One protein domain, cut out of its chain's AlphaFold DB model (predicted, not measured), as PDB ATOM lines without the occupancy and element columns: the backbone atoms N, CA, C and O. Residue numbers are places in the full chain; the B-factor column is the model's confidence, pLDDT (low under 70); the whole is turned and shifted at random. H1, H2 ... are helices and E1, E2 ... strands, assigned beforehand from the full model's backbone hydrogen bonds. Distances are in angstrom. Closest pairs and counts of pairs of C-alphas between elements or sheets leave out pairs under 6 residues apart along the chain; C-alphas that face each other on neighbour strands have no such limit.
ATOM      1  N   ASP A  78     -16.851  -1.608  17.623       76.06
ATOM      2  CA  ASP A  78     -17.078  -2.940  18.187       76.06
ATOM      3  C   ASP A  78     -15.944  -3.400  19.117       76.06
ATOM      4  O   ASP A  78     -16.212  -3.924  20.200       76.06
ATOM      5  N   HIS A  79     -14.681  -3.130  18.761       72.19
ATOM      6  CA  HIS A  79     -13.527  -3.490  19.590       72.19
ATOM      7  C   HIS A  79     -13.531  -2.717  20.916       72.19
ATOM      8  O   HIS A  79     -13.200  -3.272  21.963       72.19
ATOM      9  N   ILE A  80     -13.955  -1.445  20.901       69.69
ATOM     10  CA  ILE A  80     -14.037  -0.595  22.103       69.69
ATOM     11  C   ILE A  80     -15.114  -1.127  23.047       69.69
ATOM     12  O   ILE A  80     -14.885  -1.267  24.247       69.69
ATOM     13  N   VAL A  81     -16.284  -1.474  22.506       74.19
ATOM     14  CA  VAL A  81     -17.397  -2.024  23.290       74.19
ATOM     15  C   VAL A  81     -17.029  -3.382  23.893       74.19
ATOM     16  O   VAL A  81     -17.341  -3.644  25.058       74.19
ATOM     17  N   GLN A  82     -16.340  -4.234  23.133       77.44
ATOM     18  CA  GLN A  82     -15.867  -5.530  23.610       77.44
ATOM     19  C   GLN A  82     -14.829  -5.377  24.726       77.44
ATOM     20  O   GLN A  82     -14.963  -6.020  25.768       77.44
ATOM     21  N   LEU A  83     -13.863  -4.467  24.569       75.62
ATOM     22  CA  LEU A  83     -12.877  -4.161  25.604       75.62
ATOM     23  C   LEU A  83     -13.537  -3.605  26.875       75.62
ATOM     24  O   LEU A  83     -13.241  -4.071  27.974       75.62
ATOM     25  N   CYS A  84     -14.488  -2.675  26.743       71.12
ATOM     26  CA  CYS A  84     -15.296  -2.167  27.858       71.12
ATOM     27  C   CYS A  84     -16.027  -3.289  28.602       71.12
ATOM     28  O   CYS A  84     -16.031  -3.306  29.831       71.12
ATOM     29  N   ARG A  85     -16.650  -4.228  27.874       76.06
ATOM     30  CA  ARG A  85     -17.334  -5.380  28.482       76.06
ATOM     31  C   ARG A  85     -16.362  -6.248  29.265       76.06
ATOM     32  O   ARG A  85     -16.644  -6.548  30.418       76.06
ATOM     33  N   ILE A  86     -15.231  -6.601  28.654       73.69
ATOM     34  CA  ILE A  86     -14.205  -7.434  29.288       73.69
ATOM     35  C   ILE A  86     -13.657  -6.751  30.536       73.69
ATOM     36  O   ILE A  86     -13.459  -7.429  31.523       73.69
ATOM     37  N   LEU A  87     -13.424  -5.439  30.538       70.44
ATOM     38  CA  LEU A  87     -12.901  -4.739  31.717       70.44
ATOM     39  C   LEU A  87     -13.973  -4.505  32.793       70.44
ATOM     40  O   LEU A  87     -13.663  -4.494  33.979       70.44
ATOM     41  N   GLY A  88     -15.238  -4.337  32.401       65.25
ATOM     42  CA  GLY A  88     -16.349  -4.093  33.326       65.25
ATOM     43  C   GLY A  88     -16.773  -5.317  34.146       65.25
ATOM     44  O   GLY A  88     -17.363  -5.165  35.214       65.25
ATOM     45  N   THR A  89     -16.472  -6.532  33.681       66.88
ATOM     46  CA  THR A  89     -16.848  -7.788  34.362       66.88
ATOM     47  C   THR A  89     -15.770  -8.327  35.305       66.88
ATOM     48  O   THR A  89     -15.916  -9.407  35.871       66.88
ATOM     49  N   HIS A  90     -14.657  -7.617  35.448       61.88
ATOM     50  CA  HIS A  90     -13.371  -8.256  35.692       61.88
ATOM     51  C   HIS A  90     -12.503  -7.290  36.508       61.88
ATOM     52  O   HIS A  90     -11.890  -6.365  35.992       61.88
ATOM     53  N   TYR A  91     -12.494  -7.502  37.825       59.00
ATOM     54  CA  TYR A  91     -11.880  -6.590  38.803       59.00
ATOM     55  C   TYR A  91     -10.501  -7.057  39.305       59.00
ATOM     56  O   TYR A  91      -9.904  -6.410  40.163       59.00
ATOM     57  N   ALA A  92      -9.996  -8.182  38.791       61.03
ATOM     58  CA  ALA A  92      -8.710  -8.772  39.164       61.03
ATOM     59  C   ALA A  92      -7.620  -8.430  38.130       61.03
ATOM     60  O   ALA A  92      -7.963  -8.194  36.982       61.03
ATOM     61  N   PRO A  93      -6.322  -8.415  38.481       64.56
ATOM     62  CA  PRO A  93      -5.245  -8.186  37.515       64.56
ATOM     63  C   PRO A  93      -5.308  -9.152  36.322       64.56
ATOM     64  O   PRO A  93      -5.548 -10.346  36.508       64.56
ATOM     65  N   PHE A  94      -5.043  -8.655  35.109       70.00
ATOM     66  CA  PHE A  94      -5.055  -9.472  33.887       70.00
ATOM     67  C   PHE A  94      -3.683  -9.566  33.247       70.00
ATOM     68  O   PHE A  94      -2.933  -8.590  33.199       70.00
ATOM     69  N   ALA A  95      -3.403 -10.721  32.649       73.62
ATOM     70  CA  ALA A  95      -2.373 -10.795  31.631       73.62
ATOM     71  C   ALA A  95      -2.893 -10.132  30.343       73.62
ATOM     72  O   ALA A  95      -3.990 -10.448  29.875       73.62
ATOM     73  N   LEU A  96      -2.098  -9.260  29.720       73.75
ATOM     74  CA  LEU A  96      -2.434  -8.631  28.438       73.75
ATOM     75  C   LEU A  96      -2.713  -9.683  27.362       73.75
ATOM     76  O   LEU A  96      -3.581  -9.482  26.526       73.75
ATOM     77  N   GLY A  97      -2.040 -10.837  27.423       73.44
ATOM     78  CA  GLY A  97      -2.305 -11.947  26.508       73.44
ATOM     79  C   GLY A  97      -3.712 -12.523  26.620       73.44
ATOM     80  O   GLY A  97      -4.298 -12.877  25.602       73.44
ATOM     81  N   THR A  98      -4.299 -12.541  27.817       75.31
ATOM     82  CA  THR A  98      -5.705 -12.923  27.996       75.31
ATOM     83  C   THR A  98      -6.626 -11.893  27.351       75.31
ATOM     84  O   THR A  98      -7.577 -12.269  26.674       75.31
ATOM     85  N   LEU A  99      -6.319 -10.602  27.505       76.69
ATOM     86  CA  LEU A  99      -7.082  -9.518  26.882       76.69
ATOM     87  C   LEU A  99      -7.035  -9.618  25.348       76.69
ATOM     88  O   LEU A  99      -8.069  -9.570  24.692       76.69
ATOM     89  N   VAL A 100      -5.839  -9.812  24.791       77.88
ATOM     90  CA  VAL A 100      -5.579  -9.968  23.351       77.88
ATOM     91  C   VAL A 100      -6.334 -11.172  22.788       77.88
ATOM     92  O   VAL A 100      -7.034 -11.038  21.784       77.88
ATOM     93  N   TRP A 101      -6.290 -12.311  23.488       79.56
ATOM     94  CA  TRP A 101      -7.044 -13.511  23.123       79.56
ATOM     95  C   TRP A 101      -8.562 -13.281  23.146       79.56
ATOM     96  O   TRP A 101      -9.241 -13.613  22.177       79.56
ATOM     97  N   LEU A 102      -9.094 -12.657  24.204       79.31
ATOM     98  CA  LEU A 102     -10.526 -12.347  24.328       79.31
ATOM     99  C   LEU A 102     -11.019 -11.345  23.277       79.31
ATOM    100  O   LEU A 102     -12.196 -11.360  22.917       79.31
ATOM    101  N   MET A 103     -10.135 -10.473  22.794       78.44
ATOM    102  CA  MET A 103     -10.430  -9.534  21.713       78.44
ATOM    103  C   MET A 103     -10.257 -10.146  20.316       78.44
ATOM    104  O   MET A 103     -10.562  -9.483  19.332       78.44
ATOM    105  N   GLY A 104      -9.756 -11.382  20.204       78.69
ATOM    106  CA  GLY A 104      -9.450 -12.007  18.915       78.69
ATOM    107  C   GLY A 104      -8.306 -11.328  18.152       78.69
ATOM    108  O   GLY A 104      -8.136 -11.580  16.960       78.69
ATOM    109  N   SER A 105      -7.521 -10.479  18.820       76.25
ATOM    110  CA  SER A 105      -6.363  -9.817  18.225       76.25
ATOM    111  C   SER A 105      -5.114 -10.683  18.398       76.25
ATOM    112  O   SER A 105      -5.038 -11.525  19.292       76.25
ATOM    113  N   ARG A 106      -4.115 -10.489  17.535       76.62
ATOM    114  CA  ARG A 106      -2.761 -11.048  17.709       76.62
ATOM    115  C   ARG A 106      -1.735  -9.984  18.095       76.62
ATOM    116  O   ARG A 106      -0.593 -10.329  18.387       76.62
ATOM    117  N   ASP A 107      -2.140  -8.718  18.101       78.19
ATOM    118  CA  ASP A 107      -1.258  -7.583  18.323       78.19
ATOM    119  C   ASP A 107      -1.400  -7.058  19.758       78.19
ATOM    120  O   ASP A 107      -2.364  -6.388  20.133       78.19
ATOM    121  N   PHE A 108      -0.402  -7.370  20.581       73.44
ATOM    122  CA  PHE A 108      -0.340  -6.933  21.972       73.44
ATOM    123  C   PHE A 108      -0.153  -5.418  22.102       73.44
ATOM    124  O   PHE A 108      -0.691  -4.824  23.039       73.44
ATOM    125  N   ALA A 109       0.584  -4.790  21.183       72.38
ATOM    126  CA  ALA A 109       0.855  -3.357  21.215       72.38
ATOM    127  C   ALA A 109      -0.413  -2.565  20.885       72.38
ATOM    128  O   ALA A 109      -0.740  -1.602  21.587       72.38
ATOM    129  N   LEU A 110      -1.182  -3.028  19.897       76.25
ATOM    130  CA  LEU A 110      -2.476  -2.447  19.545       76.25
ATOM    131  C   LEU A 110      -3.443  -2.485  20.733       76.25
ATOM    132  O   LEU A 110      -3.992  -1.456  21.131       76.25
ATOM    133  N   VAL A 111      -3.622  -3.662  21.338       77.75
ATOM    134  CA  VAL A 111      -4.540  -3.844  22.472       77.75
ATOM    135  C   VAL A 111      -4.077  -3.066  23.707       77.75
ATOM    136  O   VAL A 111      -4.895  -2.453  24.395       77.75
ATOM    137  N   GLY A 112      -2.769  -3.035  23.976       75.81
ATOM    138  CA  GLY A 112      -2.194  -2.248  25.066       75.81
ATOM    139  C   GLY A 112      -2.411  -0.743  24.889       75.81
ATOM    140  O   GLY A 112      -2.853  -0.067  25.819       75.81
ATOM    141  N   THR A 113      -2.180  -0.220  23.684       75.75
ATOM    142  CA  THR A 113      -2.404   1.199  23.354       75.75
ATOM    143  C   THR A 113      -3.883   1.562  23.450       75.75
ATOM    144  O   THR A 113      -4.245   2.600  24.007       75.75
ATOM    145  N   MET A 114      -4.757   0.680  22.965       76.12
ATOM    146  CA  MET A 114      -6.205   0.850  23.036       76.12
ATOM    147  C   MET A 114      -6.700   0.920  24.485       76.12
ATOM    148  O   MET A 114      -7.503   1.793  24.825       76.12
ATOM    149  N   LEU A 115      -6.170   0.054  25.351       77.62
ATOM    150  CA  LEU A 115      -6.452   0.087  26.779       77.62
ATOM    151  C   LEU A 115      -6.050   1.436  27.387       77.62
ATOM    152  O   LEU A 115      -6.879   2.061  28.041       77.62
ATOM    153  N   VAL A 116      -4.827   1.917  27.142       75.56
ATOM    154  CA  VAL A 116      -4.355   3.212  27.669       75.56
ATOM    155  C   VAL A 116      -5.253   4.361  27.209       75.56
ATOM    156  O   VAL A 116      -5.750   5.122  28.039       75.56
ATOM    157  N   ARG A 117      -5.546   4.453  25.907       75.31
ATOM    158  CA  ARG A 117      -6.365   5.542  25.349       75.31
ATOM    159  C   ARG A 117      -7.795   5.553  25.884       75.31
ATOM    160  O   ARG A 117      -8.349   6.622  26.153       75.31
ATOM    161  N   MET A 118      -8.391   4.380  26.099       75.38
ATOM    162  CA  MET A 118      -9.698   4.285  26.750       75.38
ATOM    163  C   MET A 118      -9.665   4.808  28.185       75.38
ATOM    164  O   MET A 118     -10.585   5.519  28.595       75.38
ATOM    165  N   ARG A 119      -8.613   4.498  28.948       75.38
ATOM    166  CA  ARG A 119      -8.490   4.978  30.329       75.38
ATOM    167  C   ARG A 119      -8.273   6.485  30.401       75.38
ATOM    168  O   ARG A 119      -8.928   7.141  31.209       75.38
ATOM    169  N   GLN A 120      -7.432   7.032  29.524       74.19
ATOM    170  CA  GLN A 120      -7.228   8.478  29.395       74.19
ATOM    171  C   GLN A 120      -8.541   9.194  29.051       74.19
ATOM    172  O   GLN A 120      -8.894  10.181  29.692       74.19
ATOM    173  N   SER A 121      -9.317   8.651  28.106       74.25
ATOM    174  CA  SER A 121     -10.623   9.208  27.720       74.25
ATOM    175  C   SER A 121     -11.637   9.155  28.868       74.25
ATOM    176  O   SER A 121     -12.340  10.130  29.130       74.25
ATOM    177  N   ALA A 122     -11.696   8.035  29.595       70.56
ATOM    178  CA  ALA A 122     -12.575   7.888  30.752       70.56
ATOM    179  C   ALA A 122     -12.205   8.847  31.890       70.56
ATOM    180  O   ALA A 122     -13.088   9.380  32.564       70.56
ATOM    181  N   ARG A 123     -10.905   9.092  32.092       71.81
ATOM    182  CA  ARG A 123     -10.421  10.073  33.058       71.81
ATOM    183  C   ARG A 123     -10.786  11.494  32.649       71.81
ATOM    184  O   ARG A 123     -11.387  12.189  33.459       71.81
ATOM    185  N   ALA A 124     -10.520  11.883  31.404       73.12
ATOM    186  CA  ALA A 124     -10.895  13.199  30.890       73.12
ATOM    187  C   ALA A 124     -12.401  13.467  31.054       73.12
ATOM    188  O   ALA A 124     -12.807  14.553  31.468       73.12
ATOM    189  N   GLU A 125     -13.242  12.458  30.807       72.50
ATOM    190  CA  GLU A 125     -14.687  12.581  31.007       72.50
ATOM    191  C   GLU A 125     -15.085  12.633  32.493       72.50
ATOM    192  O   GLU A 125     -16.019  13.351  32.853       72.50
ATOM    193  N   SER A 126     -14.389  11.910  33.378       69.12
ATOM    194  CA  SER A 126     -14.602  12.002  34.831       69.12
ATOM    195  C   SER A 126     -14.219  13.377  35.375       69.12
ATOM    196  O   SER A 126     -14.996  13.949  36.145       69.12
ATOM    197  N   ASP A 127     -13.087  13.923  34.928       71.81
ATOM    198  CA  ASP A 127     -12.604  15.257  35.284       71.81
ATOM    199  C   ASP A 127     -13.602  16.320  34.802       71.81
ATOM    200  O   ASP A 127     -14.039  17.164  35.583       71.81
ATOM    201  N   ARG A 128     -14.090  16.202  33.556       74.19
ATOM    202  CA  ARG A 128     -15.150  17.071  33.010       74.19
ATOM    203  C   ARG A 128     -16.422  17.044  33.860       74.19
ATOM    204  O   ARG A 128     -17.076  18.071  34.041       74.19
ATOM    205  N   ARG A 129     -16.797  15.870  34.371       76.19
ATOM    206  CA  ARG A 129     -18.004  15.670  35.192       76.19
ATOM    207  C   ARG A 129     -17.794  15.938  36.683       76.19
ATOM    208  O   ARG A 129     -18.772  15.849  37.419       76.19
ATOM    209  N   HIS A 130     -16.573  16.237  37.134       71.94
ATOM    210  CA  HIS A 130     -16.213  16.356  38.554       71.94
ATOM    211  C   HIS A 130     -16.649  15.144  39.396       71.94
ATOM    212  O   HIS A 130     -16.949  15.266  40.582       71.94
ATOM    213  N   SER A 131     -16.736  13.960  38.784       63.75
ATOM    214  CA  SER A 131     -17.379  12.813  39.430       63.75
ATOM    215  C   SER A 131     -16.467  12.107  40.431       63.75
ATOM    216  O   SER A 131     -16.963  11.364  41.268       63.75
ATOM    217  N   GLY A 132     -15.141  12.272  40.332       57.47
ATOM    218  CA  GLY A 132     -14.155  11.548  41.150       57.47
ATOM    219  C   GLY A 132     -14.145  10.022  40.939       57.47
ATOM    220  O   GLY A 132     -13.304   9.315  41.497       57.47
ATOM    221  N   ILE A 133     -15.058   9.490  40.118       51.41
ATOM    222  CA  ILE A 133     -15.236   8.059  39.870       51.41
ATOM    223  C   ILE A 133     -14.277   7.647  38.750       51.41
ATOM    224  O   ILE A 133     -14.649   7.504  37.590       51.41
ATOM    225  N   SER A 134     -13.021   7.417  39.129       50.62
ATOM    226  CA  SER A 134     -11.987   6.797  38.283       50.62
ATOM    227  C   SER A 134     -11.724   5.338  38.707       50.62
ATOM    228  O   SER A 134     -10.603   4.834  38.653       50.62
ATOM    229  N   TYR A 135     -12.743   4.651  39.237       48.78
ATOM    230  CA  TYR A 135     -12.578   3.314  39.831       48.78
ATOM    231  C   TYR A 135     -12.573   2.178  38.798       48.78
ATOM    232  O   TYR A 135     -11.919   1.164  39.023       48.78
ATOM    233  N   VAL A 136     -13.230   2.359  37.648       50.31
ATOM    234  CA  VAL A 136     -13.442   1.292  36.647       50.31
ATOM    235  C   VAL A 136     -12.158   0.927  35.878       50.31
ATOM    236  O   VAL A 136     -12.080  -0.119  35.249       50.31
ATOM    237  N   PHE A 137     -11.100   1.737  35.979       57.53
ATOM    238  CA  PHE A 137      -9.894   1.588  35.153       57.53
ATOM    239  C   PHE A 137      -8.592   1.404  35.940       57.53
ATOM    240  O   PHE A 137      -7.502   1.610  35.409       57.53
ATOM    241  N   ARG A 138      -8.682   0.997  37.212       58.88
ATOM    242  CA  ARG A 138      -7.502   0.809  38.077       58.88
ATOM    243  C   ARG A 138      -6.861  -0.569  37.983       58.88
ATOM    244  O   ARG A 138      -5.793  -0.763  38.554       58.88
ATOM    245  N   VAL A 139      -7.501  -1.516  37.301       63.47
ATOM    246  CA  VAL A 139      -7.008  -2.891  37.226       63.47
ATOM    247  C   VAL A 139      -5.665  -2.913  36.487       63.47
ATOM    248  O   VAL A 139      -5.621  -2.542  35.312       63.47
ATOM    249  N   PRO A 140      -4.559  -3.322  37.125       65.06
ATOM    250  CA  PRO A 140      -3.284  -3.429  36.433       65.06
ATOM    251  C   PRO A 140      -3.353  -4.554  35.392       65.06
ATOM    252  O   PRO A 140      -3.852  -5.645  35.673       65.06
ATOM    253  N   VAL A 141      -2.857  -4.279  34.183       70.69
ATOM    254  CA  VAL A 141      -2.737  -5.281  33.112       70.69
ATOM    255  C   VAL A 141      -1.263  -5.486  32.812       70.69
ATOM    256  O   VAL A 141      -0.584  -4.536  32.444       70.69
ATOM    257  N   ALA A 142      -0.760  -6.704  32.984       71.50
ATOM    258  CA  ALA A 142       0.657  -7.022  32.834       71.50
ATOM    259  C   ALA A 142       0.908  -7.903  31.606       71.50
ATOM    260  O   ALA A 142       0.127  -8.794  31.285       71.50
ATOM    261  N   HIS A 143       2.015  -7.688  30.916       74.62
ATOM    262  CA  HIS A 143       2.455  -8.457  29.763       74.62
ATOM    263  C   HIS A 143       3.911  -8.844  29.952       74.62
ATOM    264  O   HIS A 143       4.775  -7.974  29.978       74.62
ATOM    265  N   GLN A 144       4.202 -10.137  30.050       70.88
ATOM    266  CA  GLN A 144       5.584 -10.592  30.062       70.88
ATOM    267  C   GLN A 144       6.160 -10.498  28.644       70.88
ATOM    268  O   GLN A 144       5.755 -11.229  27.743       70.88
ATOM    269  N   THR A 145       7.111  -9.590  28.460       63.78
ATOM    270  CA  THR A 145       7.966  -9.520  27.273       63.78
ATOM    271  C   THR A 145       9.108 -10.539  27.417       63.78
ATOM    272  O   THR A 145       9.521 -10.887  28.525       63.78
ATOM    273  N   GLY A 146       9.624 -11.079  26.312       58.25
ATOM    274  CA  GLY A 146      10.745 -12.025  26.371       58.25
ATOM    275  C   GLY A 146      11.960 -11.469  27.139       58.25
ATOM    276  O   GLY A 146      12.134 -10.259  27.244       58.25
ATOM    277  N   ARG A 147      12.827 -12.360  27.650       61.50
ATOM    278  CA  ARG A 147      14.062 -12.037  28.414       61.50
ATOM    279  C   ARG A 147      13.869 -11.446  29.823       61.50
ATOM    280  O   ARG A 147      14.794 -10.837  30.347       61.50
ATOM    281  N   GLY A 148      12.713 -11.656  30.456       65.56
ATOM    282  CA  GLY A 148      12.484 -11.242  31.852       65.56
ATOM    283  C   GLY A 148      11.968  -9.807  32.024       65.56
ATOM    284  O   GLY A 148      11.859  -9.325  33.149       65.56
ATOM    285  N   GLY A 149      11.616  -9.126  30.928       70.44
ATOM    286  CA  GLY A 149      10.892  -7.855  30.981       70.44
ATOM    287  C   GLY A 149       9.385  -8.070  31.110       70.44
ATOM    288  O   GLY A 149       8.837  -8.970  30.483       70.44
ATOM    289  N   THR A 150       8.685  -7.227  31.855       74.44
ATOM    290  CA  THR A 150       7.222  -7.182  31.920       74.44
ATOM    291  C   THR A 150       6.745  -5.754  31.681       74.44
ATOM    292  O   THR A 150       7.111  -4.836  32.406       74.44
ATOM    293  N   THR A 151       5.886  -5.559  30.687       70.56
ATOM    294  CA  THR A 151       5.156  -4.304  30.496       70.56
ATOM    295  C   THR A 151       3.895  -4.321  31.344       70.56
ATOM    296  O   THR A 151       3.056  -5.203  31.195       70.56
ATOM    297  N   ILE A 152       3.722  -3.338  32.215       71.88
ATOM    298  CA  ILE A 152       2.546  -3.157  33.057       71.88
ATOM    299  C   ILE A 152       1.813  -1.890  32.619       71.88
ATOM    300  O   ILE A 152       2.377  -0.802  32.565       71.88
ATOM    301  N   ILE A 153       0.521  -2.018  32.345       69.81
ATOM    302  CA  ILE A 153      -0.393  -0.902  32.117       69.81
ATOM    303  C   ILE A 153      -1.075  -0.602  33.451       69.81
ATOM    304  O   ILE A 153      -2.091  -1.208  33.823       69.81
ATOM    305  N   GLY A 154      -0.453   0.304  34.202       64.25
ATOM    306  CA  GLY A 154      -0.872   0.720  35.535       64.25
ATOM    307  C   GLY A 154      -1.604   2.058  35.503       64.25
ATOM    308  O   GLY A 154      -1.118   3.029  34.926       64.25
ATOM    309  N   GLY A 155      -2.765   2.131  36.158       62.16
ATOM    310  CA  GLY A 155      -3.552   3.365  36.219       62.16
ATOM    311  C   GLY A 155      -4.092   3.806  34.856       62.16
ATOM    312  O   GLY A 155      -4.182   2.999  33.928       62.16
ATOM    313  N   ALA A 156      -4.498   5.075  34.754       58.31
ATOM    314  CA  ALA A 156      -5.161   5.600  33.562       58.31
ATOM    315  C   ALA A 156      -4.215   6.184  32.501       58.31
ATOM    316  O   ALA A 156      -4.617   6.297  31.347       58.31
ATOM    317  N   ASP A 157      -2.968   6.493  32.865       59.00
ATOM    318  CA  ASP A 157      -2.120   7.382  32.061       59.00
ATOM    319  C   ASP A 157      -0.766   6.763  31.695       59.00
ATOM    320  O   ASP A 157      -0.025   7.327  30.896       59.00
ATOM    321  N   THR A 158      -0.428   5.614  32.283       64.06
ATOM    322  CA  THR A 158       0.944   5.105  32.289       64.06
ATOM    323  C   THR A 158       1.021   3.661  31.829       64.06
ATOM    324  O   THR A 158       0.536   2.736  32.486       64.06
ATOM    325  N   MET A 159       1.708   3.465  30.710       69.25
ATOM    326  CA  MET A 159       2.324   2.190  30.393       69.25
ATOM    327  C   MET A 159       3.744   2.212  30.953       69.25
ATOM    328  O   MET A 159       4.458   3.202  30.819       69.25
ATOM    329  N   VAL A 160       4.145   1.149  31.633       73.44
ATOM    330  CA  VAL A 160       5.448   1.052  32.283       73.44
ATOM    331  C   VAL A 160       6.096  -0.245  31.834       73.44
ATOM    332  O   VAL A 160       5.527  -1.313  32.019       73.44
ATOM    333  N   HIS A 161       7.276  -0.173  31.236       74.94
ATOM    334  CA  HIS A 161       8.123  -1.339  31.023       74.94
ATOM    335  C   HIS A 161       9.014  -1.534  32.240       74.94
ATOM    336  O   HIS A 161       9.727  -0.620  32.650       74.94
ATOM    337  N   GLU A 162       8.950  -2.713  32.838       77.38
ATOM    338  CA  GLU A 162       9.765  -3.078  33.986       77.38
ATOM    339  C   GLU A 162      10.600  -4.300  33.644       77.38
ATOM    340  O   GLU A 162      10.084  -5.288  33.134       77.38
ATOM    341  N   THR A 163      11.892  -4.266  33.938       78.75
ATOM    342  CA  THR A 163      12.740  -5.459  33.848       78.75
ATOM    343  C   THR A 163      12.989  -5.986  35.245       78.75
ATOM    344  O   THR A 163      13.204  -5.199  36.166       78.75
ATOM    345  N   TYR A 164      12.953  -7.304  35.404       75.75
ATOM    346  CA  TYR A 164      13.065  -7.958  36.700       75.75
ATOM    347  C   TYR A 164      14.316  -8.827  36.777       75.75
ATOM    348  O   TYR A 164      14.702  -9.476  35.803       75.75
ATOM    349  N   ASN A 165      14.921  -8.867  37.961       76.44
ATOM    350  CA  ASN A 165      15.933  -9.850  38.319       76.44
ATOM    351  C   ASN A 165      15.283 -11.237  38.441       76.44
ATOM    352  O   ASN A 165      14.064 -11.376  38.573       76.44
ATOM    353  N   SER A 166      16.107 -12.283  38.484       74.25
ATOM    354  CA  SER A 166      15.643 -13.662  38.691       74.25
ATOM    355  C   SER A 166      14.936 -13.889  40.034       74.25
ATOM    356  O   SER A 166      14.209 -14.866  40.176       74.25
ATOM    357  N   ASP A 167      15.150 -13.011  41.017       80.31
ATOM    358  CA  ASP A 167      14.502 -13.035  42.334       80.31
ATOM    359  C   ASP A 167      13.175 -12.248  42.379       80.31
ATOM    360  O   ASP A 167      12.538 -12.169  43.429       80.31
ATOM    361  N   GLY A 168      12.744 -11.669  41.251       68.81
ATOM    362  CA  GLY A 168      11.520 -10.875  41.151       68.81
ATOM    363  C   GLY A 168      11.661  -9.418  41.601       68.81
ATOM    364  O   GLY A 168      10.658  -8.705  41.649       68.81
ATOM    365  N   THR A 169      12.870  -8.938  41.909       78.75
ATOM    366  CA  THR A 169      13.106  -7.510  42.180       78.75
ATOM    367  C   THR A 169      13.170  -6.698  40.884       78.75
ATOM    368  O   THR A 169      13.651  -7.178  39.858       78.75
ATOM    369  N   ILE A 170      12.675  -5.455  40.909       82.12
ATOM    370  CA  ILE A 170      12.694  -4.565  39.737       82.12
ATOM    371  C   ILE A 170      14.133  -4.085  39.496       82.12
ATOM    372  O   ILE A 170      14.705  -3.394  40.335       82.12
ATOM    373  N   MET A 171      14.700  -4.424  38.337       82.69
ATOM    374  CA  MET A 171      15.999  -3.935  37.859       82.69
ATOM    375  C   MET A 171      15.894  -2.556  37.222       82.69
ATOM    376  O   MET A 171      16.721  -1.682  37.465       82.69
ATOM    377  N   SER A 172      14.897  -2.374  36.358       82.19
ATOM    378  CA  SER A 172      14.680  -1.129  35.629       82.19
ATOM    379  C   SER A 172      13.193  -0.879  35.445       82.19
ATOM    380  O   SER A 172      12.392  -1.812  35.388       82.19
ATOM    381  N   ARG A 173      12.829   0.401  35.373       83.06
ATOM    382  CA  ARG A 173      11.463   0.868  35.160       83.06
ATOM    383  C   ARG A 173      11.504   2.048  34.197       83.06
ATOM    384  O   ARG A 173      12.121   3.064  34.504       83.06
ATOM    385  N   HIS A 174      10.815   1.924  33.073       80.31
ATOM    386  CA  HIS A 174      10.703   2.959  32.055       80.31
ATOM    387  C   HIS A 174       9.230   3.227  31.767       80.31
ATOM    388  O   HIS A 174       8.491   2.326  31.380       80.31
ATOM    389  N   ALA A 175       8.788   4.468  31.970       79.06
ATOM    390  CA  ALA A 175       7.470   4.878  31.506       79.06
ATOM    391  C   ALA A 175       7.495   4.957  29.974       79.06
ATOM    392  O   ALA A 175       8.372   5.602  29.404       79.06
ATOM    393  N   ILE A 176       6.548   4.287  29.327       69.69
ATOM    394  CA  ILE A 176       6.316   4.372  27.889       69.69
ATOM    395  C   ILE A 176       5.236   5.426  27.688       69.69
ATOM    396  O   ILE A 176       4.109   5.263  28.169       69.69
ATOM    397  N   ASN A 177       5.580   6.502  26.983       67.56
ATOM    398  CA  ASN A 177       4.584   7.472  26.573       67.56
ATOM    399  C   ASN A 177       3.758   6.851  25.433       67.56
ATOM    400  O   ASN A 177       4.342   6.370  24.462       67.56
TER     401      ASN A 177
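Overview. This is residues 78 to 177 of the 184 residues of an uncharacterized protein of Colletotrichum sublineola (UniProt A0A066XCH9). A strongly twisted sheet of four strands, E1 to E4, has the long helix H3 packed along one face with its residues 108 to 120, while the short helix H2 sits on that same face by the edge strand E1. H1 lies beyond these two helices, away from the sheet, and the sheet's other face has no named helix on it. The printed part has 100 residues, with three named helices followed by four named strands; the order across the sheet is E1, E2, E3, E4, antiparallel throughout, and the class is mixed, helices and strands. The whole is compact, with a radius of gyration of the C-alphas of 14.1 A and spans of 44 by 30 by 23 A.

Arrangement. H1, residues 78 to 88, and H2, residues 96 to 102, only just touch, with 3 pairs of C-alphas within 8 A; the closest are those of Ile 86 and Leu 99, 7.8 A apart. They run opposite ways at a steep tilt of 62 degrees. H3, residues 108 to 128, touches H2 with residues 108 to 112 alone, about perpendicular at 86 degrees; the closest C-alphas, of Val 100 and Phe 108, are 6.2 A apart. H1 and H3 are close but not clearly touching. Every O i to N i+4 pair is within hydrogen-bond range in H1, H2 and H3. E1, residues 141 to 145, E2, residues 149 to 154, E3, residues 158 to 164, and E4, residues 170 to 176, form a meander, each strand the antiparallel neighbour of the one before, and each successive pair is a hairpin. Within hydrogen-bond range are N 143 and O 151 at 2.7 A between E1 and E2, N 152 and O 160 at 2.7 A between E2 and E3, and N 174 and O 161 at 2.8 A between E3 and E4. Residues 94 to 95 also pair, parallel, with residues 141 to 142 of E1. With H2 and H3 on the same face, the sheet and helices make two layers. H2 has a height over the sheet of 7.1 A and lies over none of the strands; its Leu 96 and His 143 of E1 have C-alphas 5.1 A apart. H3, at a height over the sheet of 9.0 A, lies over E2 and runs along the strands, at 12 degrees to E2 on the local plane; the closest C-alphas of H3 and E2, of Val 116 and Ile 153, are 7.2 A apart.

Along the chain. H1 begins at C-alpha 78, (-17.078, -2.940, 18.187), and is 15.2 A long. H2 measures 9.8 A, and H3 runs 30.3 A to C-alpha 128 at (-15.150, 17.071, 33.010). E1 to E4 measure 12.9, 15.3, 18.4 and 16.2 A, and E4 ends at C-alpha 176, (6.316, 4.372, 27.889).

Size, cuts and confidence. The C-alphas farthest apart, of Arg 129 and Ser 166, are 44.8 A apart. The printed part has no cut; the link from H3 to E1, residues 129 to 140, is long. The mean pLDDT of the printed part is 71.1, and 32 residues are under 70, among them 88 to 93, 131 to 140 and 153 to 159.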